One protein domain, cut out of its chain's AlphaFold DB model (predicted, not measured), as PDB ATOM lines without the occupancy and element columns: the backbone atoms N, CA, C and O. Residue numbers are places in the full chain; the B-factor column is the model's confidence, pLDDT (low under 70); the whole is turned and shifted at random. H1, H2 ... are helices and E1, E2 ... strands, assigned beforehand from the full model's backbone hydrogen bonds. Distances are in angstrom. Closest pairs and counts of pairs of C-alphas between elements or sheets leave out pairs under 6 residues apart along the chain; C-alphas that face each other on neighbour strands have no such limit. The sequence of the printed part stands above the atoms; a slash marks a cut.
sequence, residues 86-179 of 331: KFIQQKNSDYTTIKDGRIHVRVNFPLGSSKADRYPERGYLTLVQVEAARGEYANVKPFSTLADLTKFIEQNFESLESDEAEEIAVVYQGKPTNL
ATOM      1  N   LYS A  86     -34.607 -27.226 -25.407       73.62
ATOM      2  CA  LYS A  86     -35.721 -27.271 -26.368       73.62
ATOM      3  C   LYS A  86     -36.018 -28.704 -26.791       73.62
ATOM      4  O   LYS A  86     -37.176 -29.100 -26.839       73.62
ATOM      5  N   PHE A  87     -34.978 -29.477 -27.076       75.62
ATOM      6  CA  PHE A  87     -35.127 -30.873 -27.466       75.62
ATOM      7  C   PHE A  87     -35.675 -31.734 -26.320       75.62
ATOM      8  O   PHE A  87     -36.577 -32.546 -26.536       75.62
ATOM      9  N   ILE A  88     -35.190 -31.512 -25.092       76.75
ATOM     10  CA  ILE A  88     -35.724 -32.153 -23.882       76.75
ATOM     11  C   ILE A  88     -37.217 -31.833 -23.740       76.75
ATOM     12  O   ILE A  88     -38.009 -32.751 -23.531       76.75
ATOM     13  N   GLN A  89     -37.624 -30.572 -23.916       79.94
ATOM     14  CA  GLN A  89     -39.034 -30.188 -23.838       79.94
ATOM     15  C   GLN A  89     -39.886 -30.843 -24.930       79.94
ATOM     16  O   GLN A  89     -40.961 -31.351 -24.633       79.94
ATOM     17  N   GLN A  90     -39.418 -30.879 -26.179       79.69
ATOM     18  CA  GLN A  90     -40.158 -31.502 -27.281       79.69
ATOM     19  C   GLN A  90     -40.433 -32.988 -27.021       79.69
ATOM     20  O   GLN A  90     -41.554 -33.454 -27.233       79.69
ATOM     21  N   LYS A  91     -39.435 -33.725 -26.517       79.81
ATOM     22  CA  LYS A  91     -39.574 -35.155 -26.199       79.81
ATOM     23  C   LYS A  91     -40.401 -35.429 -24.951       79.81
ATOM     24  O   LYS A  91     -41.025 -36.480 -24.857       79.81
ATOM     25  N   ASN A  92     -40.410 -34.494 -24.009       83.44
ATOM     26  CA  ASN A  92     -41.099 -34.624 -22.732       83.44
ATOM     27  C   ASN A  92     -42.251 -33.618 -22.616       83.44
ATOM     28  O   ASN A  92     -42.513 -33.103 -21.530       83.44
ATOM     29  N   SER A  93     -42.929 -33.311 -23.723       82.44
ATOM     30  CA  SER A  93     -43.988 -32.290 -23.788       82.44
ATOM     31  C   SER A  93     -45.176 -32.606 -22.877       82.44
ATOM     32  O   SER A  93     -45.804 -31.700 -22.338       82.44
ATOM     33  N   ASP A  94     -45.404 -33.892 -22.610       81.00
ATOM     34  CA  ASP A  94     -46.362 -34.379 -21.619       81.00
ATOM     35  C   ASP A  94     -46.019 -33.966 -20.177       81.00
ATOM     36  O   ASP A  94     -46.920 -33.867 -19.352       81.00
ATOM     37  N   TYR A  95     -44.742 -33.751 -19.848       82.88
ATOM     38  CA  TYR A  95     -44.245 -33.566 -18.473       82.88
ATOM     39  C   TYR A  95     -43.530 -32.227 -18.243       82.88
ATOM     40  O   TYR A  95     -43.207 -31.884 -17.102       82.88
ATOM     41  N   THR A  96     -43.278 -31.459 -19.304       85.75
ATOM     42  CA  THR A  96     -42.435 -30.260 -19.265       85.75
ATOM     43  C   THR A  96     -43.036 -29.100 -20.050       85.75
ATOM     44  O   THR A  96     -43.719 -29.283 -21.055       85.75
ATOM     45  N   THR A  97     -42.714 -27.880 -19.629       85.12
ATOM     46  CA  THR A  97     -42.902 -26.663 -20.432       85.12
ATOM     47  C   THR A  97     -41.700 -25.732 -20.261       85.12
ATOM     48  O   THR A  97     -40.904 -25.920 -19.340       85.12
ATOM     49  N   ILE A  98     -41.538 -24.750 -21.151       79.25
ATOM     50  CA  ILE A  98     -40.471 -23.746 -21.061       79.25
ATOM     51  C   ILE A  98     -41.076 -22.407 -20.663       79.25
ATOM     52  O   ILE A  98     -41.927 -21.879 -21.373       79.25
ATOM     53  N   LYS A  99     -40.574 -21.836 -19.568       76.00
ATOM     54  CA  LYS A  99     -40.913 -20.486 -19.118       76.00
ATOM     55  C   LYS A  99     -39.668 -19.810 -18.561       76.00
ATOM     56  O   LYS A  99     -38.832 -20.468 -17.952       76.00
ATOM     57  N   ASP A 100     -39.502 -18.521 -18.851       73.88
ATOM     58  CA  ASP A 100     -38.357 -17.715 -18.398       73.88
ATOM     59  C   ASP A 100     -36.988 -18.360 -18.719       73.88
ATOM     60  O   ASP A 100     -36.014 -18.223 -17.985       73.88
ATOM     61  N   GLY A 101     -36.918 -19.105 -19.831       70.62
ATOM     62  CA  GLY A 101     -35.715 -19.816 -20.277       70.62
ATOM     63  C   GLY A 101     -35.400 -21.126 -19.542       70.62
ATOM     64  O   GLY A 101     -34.382 -21.739 -19.859       70.62
ATOM     65  N   ARG A 102     -36.270 -21.569 -18.626       78.50
ATOM     66  CA  ARG A 102     -36.108 -22.745 -17.758       78.50
ATOM     67  C   ARG A 102     -37.093 -23.856 -18.105       78.50
ATOM     68  O   ARG A 102     -38.167 -23.595 -18.649       78.50
ATOM     69  N   ILE A 103     -36.742 -25.096 -17.764       83.38
ATOM     70  CA  ILE A 103     -37.641 -26.251 -17.876       83.38
ATOM     71  C   ILE A 103     -38.486 -26.316 -16.615       83.38
ATOM     72  O   ILE A 103     -37.982 -26.546 -15.521       83.38
ATOM     73  N   HIS A 104     -39.787 -26.148 -16.765       86.38
ATOM     74  CA  HIS A 104     -40.723 -26.301 -15.671       86.38
ATOM     75  C   HIS A 104     -41.287 -27.719 -15.674       86.38
ATOM     76  O   HIS A 104     -41.880 -28.149 -16.665       86.38
ATOM     77  N   VAL A 105     -41.133 -28.422 -14.553       87.81
ATOM     78  CA  VAL A 105     -41.701 -29.758 -14.318       87.81
ATOM     79  C   VAL A 105     -42.748 -29.681 -13.227       87.81
ATOM     80  O   VAL A 105     -42.508 -29.097 -12.173       87.81
ATOM     81  N   ARG A 106     -43.924 -30.263 -13.450       84.81
ATOM     82  CA  ARG A 106     -44.979 -30.266 -12.433       84.81
ATOM     83  C   ARG A 106     -44.794 -31.449 -11.487       84.81
ATOM     84  O   ARG A 106     -44.495 -32.553 -11.927       84.81
ATOM     85  N   VAL A 107     -45.030 -31.244 -10.197       84.25
ATOM     86  CA  VAL A 107     -45.060 -32.317  -9.188       84.25
ATOM     87  C   VAL A 107     -46.363 -32.261  -8.399       84.25
ATOM     88  O   VAL A 107     -46.948 -31.186  -8.227       84.25
ATOM     89  N   ASN A 108     -46.843 -33.410  -7.930       79.44
ATOM     90  CA  ASN A 108     -48.028 -33.495  -7.066       79.44
ATOM     91  C   ASN A 108     -47.737 -34.155  -5.702       79.44
ATOM     92  O   ASN A 108     -48.618 -34.155  -4.843       79.44
ATOM     93  N   PHE A 109     -46.523 -34.671  -5.473       82.25
ATOM     94  CA  PHE A 109     -46.128 -35.121  -4.144       82.25
ATOM     95  C   PHE A 109     -45.949 -33.912  -3.211       82.25
ATOM     96  O   PHE A 109     -45.580 -32.825  -3.669       82.25
ATOM     97  N   PRO A 110     -46.214 -34.056  -1.902       78.88
ATOM     98  CA  PRO A 110     -46.122 -32.934  -0.975       78.88
ATOM     99  C   PRO A 110     -44.678 -32.412  -0.895       78.88
ATOM    100  O   PRO A 110     -43.812 -33.091  -0.358       78.88
ATOM    101  N   LEU A 111     -44.378 -31.204  -1.392       78.62
ATOM    102  CA  LEU A 111     -43.036 -30.615  -1.195       78.62
ATOM    103  C   LEU A 111     -42.753 -30.291   0.276       78.62
ATOM    104  O   LEU A 111     -41.611 -30.122   0.689       78.62
ATOM    105  N   GLY A 112     -43.813 -30.169   1.064       69.56
ATOM    106  CA  GLY A 112     -43.785 -30.048   2.507       69.56
ATOM    107  C   GLY A 112     -44.926 -30.853   3.096       69.56
ATOM    108  O   GLY A 112     -45.611 -31.599   2.407       69.56
ATOM    109  N   SER A 113     -45.165 -30.699   4.386       60.97
ATOM    110  CA  SER A 113     -46.238 -31.434   5.054       60.97
ATOM    111  C   SER A 113     -47.089 -30.550   5.949       60.97
ATOM    112  O   SER A 113     -47.764 -31.048   6.861       60.97
ATOM    113  N   SER A 114     -47.082 -29.237   5.696       61.19
ATOM    114  CA  SER A 114     -48.107 -28.367   6.266       61.19
ATOM    115  C   SER A 114     -49.477 -28.827   5.756       61.19
ATOM    116  O   SER A 114     -49.568 -29.446   4.699       61.19
ATOM    117  N   LYS A 115     -50.563 -28.553   6.489       61.34
ATOM    118  CA  LYS A 115     -51.913 -28.896   6.003       61.34
ATOM    119  C   LYS A 115     -52.211 -28.273   4.629       61.34
ATOM    120  O   LYS A 115     -52.940 -28.879   3.858       61.34
ATOM    121  N   ALA A 116     -51.596 -27.130   4.310       56.81
ATOM    122  CA  ALA A 116     -51.689 -26.482   3.002       56.81
ATOM    123  C   ALA A 116     -50.932 -27.233   1.880       56.81
ATOM    124  O   ALA A 116     -51.260 -27.071   0.708       56.81
ATOM    125  N   ASP A 117     -49.957 -28.082   2.228       56.19
ATOM    126  CA  ASP A 117     -49.202 -28.927   1.287       56.19
ATOM    127  C   ASP A 117     -49.807 -30.334   1.123       56.19
ATOM    128  O   ASP A 117     -49.306 -31.160   0.359       56.19
ATOM    129  N   ARG A 118     -50.847 -30.685   1.885       61.22
ATOM    130  CA  ARG A 118     -51.398 -32.044   1.852       61.22
ATOM    131  C   ARG A 118     -52.444 -32.151   0.754       61.22
ATOM    132  O   ARG A 118     -53.413 -31.399   0.730       61.22
ATOM    133  N   TYR A 119     -52.247 -33.119  -0.131       59.78
ATOM    134  CA  TYR A 119     -53.270 -33.569  -1.066       59.78
ATOM    135  C   TYR A 119     -54.284 -34.452  -0.316       59.78
ATOM    136  O   TYR A 119     -53.874 -35.213   0.567       59.78
ATOM    137  N   PRO A 120     -55.587 -34.400  -0.625       48.59
ATOM    138  CA  PRO A 120     -56.508 -35.453  -0.209       48.59
ATOM    139  C   PRO A 120     -56.211 -36.736  -0.999       48.59
ATOM    140  O   PRO A 120     -56.074 -36.683  -2.209       48.59
ATOM    141  N   GLU A 121     -56.139 -37.903  -0.352       42.56
ATOM    142  CA  GLU A 121     -55.729 -39.192  -0.962       42.56
ATOM    143  C   GLU A 121     -56.475 -39.600  -2.250       42.56
ATOM    144  O   GLU A 121     -56.023 -40.482  -2.978       42.56
ATOM    145  N   ARG A 122     -57.613 -38.967  -2.553       37.00
ATOM    146  CA  ARG A 122     -58.386 -39.142  -3.781       37.00
ATOM    147  C   ARG A 122     -58.825 -37.770  -4.306       37.00
ATOM    148  O   ARG A 122     -59.529 -37.053  -3.604       37.00
ATOM    149  N   GLY A 123     -58.504 -37.462  -5.563       41.31
ATOM    150  CA  GLY A 123     -59.197 -36.415  -6.327       41.31
ATOM    151  C   GLY A 123     -58.432 -35.107  -6.548       41.31
ATOM    152  O   GLY A 123     -57.851 -34.552  -5.626       41.31
ATOM    153  N   TYR A 124     -58.477 -34.694  -7.820       49.75
ATOM    154  CA  TYR A 124     -57.935 -33.530  -8.530       49.75
ATOM    155  C   TYR A 124     -57.557 -32.279  -7.713       49.75
ATOM    156  O   TYR A 124     -58.114 -31.993  -6.660       49.75
ATOM    157  N   LEU A 125     -56.633 -31.488  -8.286       49.88
ATOM    158  CA  LEU A 125     -56.274 -30.138  -7.830       49.88
ATOM    159  C   LEU A 125     -57.517 -29.356  -7.355       49.88
ATOM    160  O   LEU A 125     -58.541 -29.357  -8.040       49.88
ATOM    161  N   THR A 126     -57.425 -28.649  -6.224       53.84
ATOM    162  CA  THR A 126     -58.490 -27.721  -5.799       53.84
ATOM    163  C   THR A 126     -58.726 -26.663  -6.879       53.84
ATOM    164  O   THR A 126     -57.812 -26.370  -7.641       53.84
ATOM    165  N   LEU A 127     -59.903 -26.031  -6.946       55.88
ATOM    166  CA  LEU A 127     -60.170 -24.955  -7.920       55.88
ATOM    167  C   LEU A 127     -59.084 -23.864  -7.913       55.88
ATOM    168  O   LEU A 127     -58.634 -23.464  -8.975       55.88
ATOM    169  N   VAL A 128     -58.570 -23.493  -6.737       55.56
ATOM    170  CA  VAL A 128     -57.459 -22.535  -6.577       55.56
ATOM    171  C   VAL A 128     -56.145 -23.065  -7.159       55.56
ATOM    172  O   VAL A 128     -55.370 -22.314  -7.739       55.56
ATOM    173  N   GLN A 129     -55.870 -24.362  -7.027       57.69
ATOM    174  CA  GLN A 129     -54.687 -24.995  -7.614       57.69
ATOM    175  C   GLN A 129     -54.847 -25.232  -9.117       57.69
ATOM    176  O   GLN A 129     -53.863 -25.157  -9.845       57.69
ATOM    177  N   VAL A 130     -56.065 -25.513  -9.582       59.59
ATOM    178  CA  VAL A 130     -56.424 -25.537 -11.001       59.59
ATOM    179  C   VAL A 130     -56.251 -24.144 -11.577       59.59
ATOM    180  O   VAL A 130     -55.677 -24.033 -12.640       59.59
ATOM    181  N   GLU A 131     -56.669 -23.090 -10.881       59.34
ATOM    182  CA  GLU A 131     -56.477 -21.692 -11.280       59.34
ATOM    183  C   GLU A 131     -55.009 -21.266 -11.253       59.34
ATOM    184  O   GLU A 131     -54.544 -20.654 -12.207       59.34
ATOM    185  N   ALA A 132     -54.241 -21.680 -10.242       55.28
ATOM    186  CA  ALA A 132     -52.792 -21.486 -10.208       55.28
ATOM    187  C   ALA A 132     -52.054 -22.301 -11.289       55.28
ATOM    188  O   ALA A 132     -50.962 -21.927 -11.708       55.28
ATOM    189  N   ALA A 133     -52.636 -23.418 -11.741       54.00
ATOM    190  CA  ALA A 133     -52.138 -24.231 -12.849       54.00
ATOM    191  C   ALA A 133     -52.772 -23.869 -14.210       54.00
ATOM    192  O   ALA A 133     -52.356 -24.417 -15.233       54.00
ATOM    193  N   ARG A 134     -53.780 -22.983 -14.245       56.91
ATOM    194  CA  ARG A 134     -54.528 -22.626 -15.459       56.91
ATOM    195  C   ARG A 134     -53.645 -21.734 -16.321       56.91
ATOM    196  O   ARG A 134     -53.019 -20.797 -15.837       56.91
ATOM    197  N   GLY A 135     -53.597 -22.063 -17.608       62.56
ATOM    198  CA  GLY A 135     -52.653 -21.509 -18.576       62.56
ATOM    199  C   GLY A 135     -51.733 -22.604 -19.118       62.56
ATOM    200  O   GLY A 135     -52.183 -23.704 -19.430       62.56
ATOM    201  N   GLU A 136     -50.436 -22.317 -19.195       60.66
ATOM    202  CA  GLU A 136     -49.400 -23.127 -19.862       60.66
ATOM    203  C   GLU A 136     -49.137 -24.514 -19.238       60.66
ATOM    204  O   GLU A 136     -48.461 -25.340 -19.848       60.66
ATOM    205  N   TYR A 137     -49.667 -24.794 -18.041       61.09
ATOM    206  CA  TYR A 137     -49.410 -26.032 -17.286       61.09
ATOM    207  C   TYR A 137     -50.610 -26.986 -17.217       61.09
ATOM    208  O   TYR A 137     -50.492 -28.072 -16.643       61.09
ATOM    209  N   ALA A 138     -51.761 -26.607 -17.784       61.84
ATOM    210  CA  ALA A 138     -53.010 -27.362 -17.654       61.84
ATOM    211  C   ALA A 138     -52.909 -28.791 -18.221       61.84
ATOM    212  O   ALA A 138     -53.486 -29.721 -17.657       61.84
ATOM    213  N   ASN A 139     -52.118 -28.965 -19.282       66.19
ATOM    214  CA  ASN A 139     -51.933 -30.244 -19.974       66.19
ATOM    215  C   ASN A 139     -50.681 -31.012 -19.518       66.19
ATOM    216  O   ASN A 139     -50.430 -32.110 -20.006       66.19
ATOM    217  N   VAL A 140     -49.901 -30.461 -18.579       74.06
ATOM    218  CA  VAL A 140     -48.655 -31.078 -18.104       74.06
ATOM    219  C   VAL A 140     -48.958 -32.090 -16.996       74.06
ATOM    220  O   VAL A 140     -49.496 -31.742 -15.932       74.06
ATOM    221  N   LYS A 141     -48.582 -33.350 -17.233       82.81
ATOM    222  CA  LYS A 141     -48.666 -34.463 -16.284       82.81
ATOM    223  C   LYS A 141     -47.663 -34.244 -15.143       82.81
ATOM    224  O   LYS A 141     -46.477 -34.049 -15.402       82.81
ATOM    225  N   PRO A 142     -48.109 -34.258 -13.874       82.88
ATOM    226  CA  PRO A 142     -47.203 -34.121 -12.744       82.88
ATOM    227  C   PRO A 142     -46.443 -35.421 -12.455       82.88
ATOM    228  O   PRO A 142     -47.009 -36.506 -12.568       82.88
ATOM    229  N   PHE A 143     -45.204 -35.307 -11.976       87.25
ATOM    230  CA  PHE A 143     -44.508 -36.418 -11.330       87.25
ATOM    231  C   PHE A 143     -45.158 -36.742  -9.984       87.25
ATOM    232  O   PHE A 143     -45.367 -35.845  -9.156       87.25
ATOM    233  N   SER A 144     -45.441 -38.033  -9.789       85.56
ATOM    234  CA  SER A 144     -46.120 -38.558  -8.600       85.56
ATOM    235  C   SER A 144     -45.207 -38.876  -7.433       85.56
ATOM    236  O   SER A 144     -45.654 -38.905  -6.289       85.56
ATOM    237  N   THR A 145     -43.922 -39.076  -7.707       89.56
ATOM    238  CA  THR A 145     -42.923 -39.375  -6.689       89.56
ATOM    239  C   THR A 145     -41.646 -38.595  -6.951       89.56
ATOM    240  O   THR A 145     -41.325 -38.246  -8.092       89.56
ATOM    241  N   LEU A 146     -40.892 -38.342  -5.884       90.62
ATOM    242  CA  LEU A 146     -39.555 -37.777  -5.984       90.62
ATOM    243  C   LEU A 146     -38.617 -38.705  -6.769       90.62
ATOM    244  O   LEU A 146     -37.765 -38.210  -7.498       90.62
ATOM    245  N   ALA A 147     -38.813 -40.025  -6.682       91.12
ATOM    246  CA  ALA A 147     -38.024 -41.014  -7.414       91.12
ATOM    247  C   ALA A 147     -38.202 -40.903  -8.941       91.12
ATOM    248  O   ALA A 147     -37.226 -40.977  -9.692       91.12
ATOM    249  N   ASP A 148     -39.432 -40.671  -9.411       91.25
ATOM    250  CA  ASP A 148     -39.697 -40.462 -10.839       91.25
ATOM    251  C   ASP A 148     -39.085 -39.146 -11.329       91.25
ATOM    252  O   ASP A 148     -38.506 -39.102 -12.415       91.25
ATOM    253  N   LEU A 149     -39.156 -38.092 -10.507       91.12
ATOM    254  CA  LEU A 149     -38.507 -36.819 -10.808       91.12
ATOM    255  C   LEU A 149     -36.983 -36.987 -10.904       91.12
ATOM    256  O   LEU A 149     -36.390 -36.536 -11.880       91.12
ATOM    257  N   THR A 150     -36.339 -37.656  -9.944       90.25
ATOM    258  CA  THR A 150     -34.884 -37.877  -9.992       90.25
ATOM    259  C   THR A 150     -34.481 -38.679 -11.221       90.25
ATOM    260  O   THR A 150     -33.540 -38.301 -11.914       90.25
ATOM    261  N   LYS A 151     -35.241 -39.726 -11.560       90.69
ATOM    262  CA  LYS A 151     -34.990 -40.535 -12.755       90.69
ATOM    263  C   LYS A 151     -35.117 -39.707 -14.032       90.69
ATOM    264  O   LYS A 151     -34.273 -39.821 -14.914       90.69
ATOM    265  N   PHE A 152     -36.136 -38.853 -14.122       89.62
ATOM    266  CA  PHE A 152     -36.297 -37.928 -15.243       89.62
ATOM    267  C   PHE A 152     -35.087 -36.994 -15.387       89.62
ATOM    268  O   PHE A 152     -34.587 -36.815 -16.500       89.62
ATOM    269  N   ILE A 153     -34.598 -36.428 -14.278       87.75
ATOM    270  CA  ILE A 153     -33.438 -35.531 -14.295       87.75
ATOM    271  C   ILE A 153     -32.193 -36.289 -14.767       87.75
ATOM    272  O   ILE A 153     -31.532 -35.862 -15.705       87.75
ATOM    273  N   GLU A 154     -31.894 -37.455 -14.199       85.81
ATOM    274  CA  GLU A 154     -30.723 -38.238 -14.613       85.81
ATOM    275  C   GLU A 154     -30.790 -38.676 -16.080       85.81
ATOM    276  O   GLU A 154     -29.782 -38.657 -16.778       85.81
ATOM    277  N   GLN A 155     -31.976 -39.027 -16.580       86.31
ATOM    278  CA  GLN A 155     -32.149 -39.441 -17.973       86.31
ATOM    279  C   GLN A 155     -31.928 -38.306 -18.978       86.31
ATOM    280  O   GLN A 155     -31.441 -38.564 -20.076       86.31
ATOM    281  N   ASN A 156     -32.302 -37.070 -18.632       83.94
ATOM    282  CA  ASN A 156     -32.249 -35.931 -19.557       83.94
ATOM    283  C   ASN A 156     -31.019 -35.031 -19.347       83.94
ATOM    284  O   ASN A 156     -30.644 -34.291 -20.255       83.94
ATOM    285  N   PHE A 157     -30.396 -35.089 -18.168       80.31
ATOM    286  CA  PHE A 157     -29.284 -34.221 -17.767       80.31
ATOM    287  C   PHE A 157     -28.042 -35.002 -17.311       80.31
ATOM    288  O   PHE A 157     -27.086 -34.385 -16.842       80.31
ATOM    289  N   GLU A 158     -28.049 -36.336 -17.455       78.69
ATOM    290  CA  GLU A 158     -27.009 -37.319 -17.077       78.69
ATOM    291  C   GLU A 158     -26.743 -37.456 -15.568       78.69
ATOM    292  O   GLU A 158     -26.380 -38.531 -15.082       78.69
ATOM    293  N   SER A 159     -26.918 -36.376 -14.812       81.31
ATOM    294  CA  SER A 159     -26.602 -36.297 -13.392       81.31
ATOM    295  C   SER A 159     -27.540 -35.335 -12.671       81.31
ATOM    296  O   SER A 159     -27.929 -34.302 -13.215       81.31
ATOM    297  N   LEU A 160     -27.849 -35.648 -11.412       79.19
ATOM    298  CA  LEU A 160     -28.549 -34.732 -10.506       79.19
ATOM    299  C   LEU A 160     -27.685 -33.516 -10.115       79.19
ATOM    300  O   LEU A 160     -28.221 -32.488  -9.717       79.19
ATOM    301  N   GLU A 161     -26.361 -33.625 -10.263       77.94
ATOM    302  CA  GLU A 161     -25.374 -32.559 -10.004       77.94
ATOM    303  C   GLU A 161     -24.986 -31.785 -11.264       77.94
ATOM    304  O   GLU A 161     -24.065 -30.976 -11.248       77.94
ATOM    305  N   SER A 162     -25.641 -32.076 -12.385       76.62
ATOM    306  CA  SER A 162     -25.373 -31.393 -13.643       76.62
ATOM    307  C   SER A 162     -25.740 -29.915 -13.512       76.62
ATOM    308  O   SER A 162     -26.860 -29.600 -13.109       76.62
ATOM    309  N   ASP A 163     -24.851 -28.998 -13.900       75.38
ATOM    310  CA  ASP A 163     -25.146 -27.559 -13.894       75.38
ATOM    311  C   ASP A 163     -26.376 -27.186 -14.760       75.38
ATOM    312  O   ASP A 163     -26.895 -26.072 -14.706       75.38
ATOM    313  N   GLU A 164     -26.810 -28.066 -15.659       74.81
ATOM    314  CA  GLU A 164     -28.016 -27.918 -16.469       74.81
ATOM    315  C   GLU A 164     -29.282 -28.317 -15.711       74.81
ATOM    316  O   GLU A 164     -30.357 -27.808 -16.025       74.81
ATOM    317  N   ALA A 165     -29.173 -29.177 -14.693       75.31
ATOM    318  CA  ALA A 165     -30.291 -29.494 -13.810       75.31
ATOM    319  C   ALA A 165     -30.734 -28.259 -12.998       75.31
ATOM    320  O   ALA A 165     -31.891 -28.171 -12.592       75.31
ATOM    321  N   GLU A 166     -29.865 -27.252 -12.844       72.81
ATOM    322  CA  GLU A 166     -30.213 -25.933 -12.294       72.81
ATOM    323  C   GLU A 166     -31.298 -25.201 -13.100       72.81
ATOM    324  O   GLU A 166     -32.068 -24.397 -12.563       72.81
ATOM    325  N   GLU A 167     -31.402 -25.496 -14.397       78.19
ATOM    326  CA  GLU A 167     -32.400 -24.901 -15.286       78.19
ATOM    327  C   GLU A 167     -33.794 -25.505 -15.069       78.19
ATOM    328  O   GLU A 167     -34.758 -25.063 -15.693       78.19
ATOM    329  N   ILE A 168     -33.929 -26.490 -14.175       83.62
ATOM    330  CA  ILE A 168     -35.203 -27.110 -13.824       83.62
ATOM    331  C   ILE A 168     -35.872 -26.329 -12.690       83.62
ATOM    332  O   ILE A 168     -35.346 -26.195 -11.582       83.62
ATOM    333  N   ALA A 169     -37.084 -25.851 -12.951       86.62
ATOM    334  CA  ALA A 169     -37.984 -25.298 -11.953       86.62
ATOM    335  C   ALA A 169     -39.060 -26.334 -11.603       86.62
ATOM    336  O   ALA A 169     -39.849 -26.749 -12.457       86.62
ATOM    337  N   VAL A 170     -39.126 -26.739 -10.333       86.12
ATOM    338  CA  VAL A 170     -40.154 -27.670  -9.862       86.12
ATOM    339  C   VAL A 170     -41.416 -26.893  -9.524       86.12
ATOM    340  O   VAL A 170     -41.453 -26.117  -8.574       86.12
ATOM    341  N   VAL A 171     -42.474 -27.095 -10.296       82.19
ATOM    342  CA  VAL A 171     -43.764 -26.435 -10.117       82.19
ATOM    343  C   VAL A 171     -44.654 -27.295  -9.232       82.19
ATOM    344  O   VAL A 171     -45.165 -28.338  -9.646       82.19
ATOM    345  N   TYR A 172     -44.886 -26.819  -8.016       79.06
ATOM    346  CA  TYR A 172     -45.806 -27.433  -7.071       79.06
ATOM    347  C   TYR A 172     -46.986 -26.501  -6.829       79.06
ATOM    348  O   TYR A 172     -46.806 -25.351  -6.438       79.06
ATOM    349  N   GLN A 173     -48.203 -26.986  -7.096       71.88
ATOM    350  CA  GLN A 173     -49.438 -26.198  -6.961       71.88
ATOM    351  C   GLN A 173     -49.388 -24.839  -7.700       71.88
ATOM    352  O   GLN A 173     -49.846 -23.821  -7.186       71.88
ATOM    353  N   GLY A 174     -48.774 -24.803  -8.889       67.19
ATOM    354  CA  GLY A 174     -48.610 -23.578  -9.686       67.19
ATOM    355  C   GLY A 174     -47.494 -22.641  -9.208       67.19
ATOM    356  O   GLY A 174     -47.200 -21.652  -9.875       67.19
ATOM    357  N   LYS A 175     -46.823 -22.952  -8.092       72.12
ATOM    358  CA  LYS A 175     -45.701 -22.163  -7.575       72.12
ATOM    359  C   LYS A 175     -44.368 -22.799  -7.974       72.12
ATOM    360  O   LYS A 175     -44.128 -23.961  -7.630       72.12
ATOM    361  N   PRO A 176     -43.488 -22.067  -8.678       74.00
ATOM    362  CA  PRO A 176     -42.151 -22.554  -8.963       74.00
ATOM    363  C   PRO A 176     -41.343 -22.605  -7.663       74.00
ATOM    364  O   PRO A 176     -41.274 -21.642  -6.903       74.00
ATOM    365  N   THR A 177     -40.732 -23.753  -7.418       73.69
ATOM    366  CA  THR A 177     -39.740 -23.984  -6.377       73.69
ATOM    367  C   THR A 177     -38.438 -24.321  -7.077       73.69
ATOM    368  O   THR A 177     -38.383 -25.194  -7.946       73.69
ATOM    369  N   ASN A 178     -37.383 -23.604  -6.714       66.19
ATOM    370  CA  ASN A 178     -36.063 -23.905  -7.230       66.19
ATOM    371  C   ASN A 178     -35.560 -25.216  -6.629       66.19
ATOM    372  O   ASN A 178     -35.633 -25.414  -5.417       66.19
ATOM    373  N   LEU A 179     -35.010 -26.070  -7.488       65.31
ATOM    374  CA  LEU A 179     -34.290 -27.274  -7.083       65.31
ATOM    375  C   LEU A 179     -32.845 -26.959  -6.628       65.31
ATOM    376  O   LEU A 179     -32.127 -27.871  -6.241       65.31
TER     377      LEU A 179
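What this domain is: This is residues 86 to 179 of the 331 residues of an uncharacterized protein of Micavibrio aeruginosavorus (UniProt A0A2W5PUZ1). A strongly twisted four-stranded sheet, two hairpins joined side by side through E2 and E3, makes the middle of the domain, with H1 over its edge strand E1 and the longest helix, H3, near E2. At the other end of the longest axis from H1, the long link of residues 108 to 126 swings away from the sheet to H2, which only grazes it. The printed part has 94 residues, with three named helices and four named strands in the order H1 E1 E2 H2 H3 E3 E4; under half of the residues are in named elements, and the class is mixed, helices and strands. The sheet's order is E1, E2, E3, E4, mixed, with E2 and E3 parallel and the other neighbours antiparallel. The whole is compact, with a radius of gyration of the C-alphas of 13.1 A and spans of 34 by 25 by 20 A.

Where its parts are: E2 is residues 102 to 107, 15.7 A long from C-alpha 102 at (-36.108, -22.745, -17.758). E3 is residues 168 to 172, 12.6 A long. The edge strands are E1, residues 96 to 99, 9.9 A, and E4, residues 175 to 178, 9.8 A, ending at C-alpha 178 (-36.063, -23.905, -7.230). H3, residues 146 to 157, measures 16.0 A. H1, residues 86 to 91, measures 8.8 A and begins at C-alpha 86 (-35.721, -27.271, -26.368). H2, residues 127 to 133, measures 9.5 A.

How they stand to each other: E2 and E3 are parallel at 33 degrees, with N 171 and O 105 2.7 A apart, within hydrogen-bond range. E1 and E2 form a hairpin, antiparallel at 134 degrees, with N 104 and O 97 at 2.8 A. E3 and E4 form another, at 141 degrees, with N 177 and O 170 at 2.7 A. E2, H2 with H3, and E3 make a strand-helix-strand unit, two parallel neighbour strands with helices between them in the chain. H1 is on the sheet at a height of 8.0 A, over E1 and along it, at 12 degrees on the local plane; their closest C-alphas, of Gln 89 and Thr 96, are 5.7 A apart. H3 only grazes the sheet with residues 146 to 153, and E2 and H3 are near each other. H1 and H3 are close but not clearly touching, with the C-alphas of Ile 88 and Asn 156 closest at 6.7 A. H2 only grazes the sheet with residues 129 to 133, and it is apart from H1 and from H3. In H1, H2 and H3 every O i to N i+4 pair is within hydrogen-bond range.

The domain as a whole: The C-alphas farthest apart, of Phe 87 and Lys 115, are 37.5 A apart. The printed part has no cut. The links E2 to H2 and H2 to H3 are long, with 19 and 12 residues. The mean pLDDT of the printed part is 73.5; residues 112 to 139, 174 and 178 to 179 are under 70.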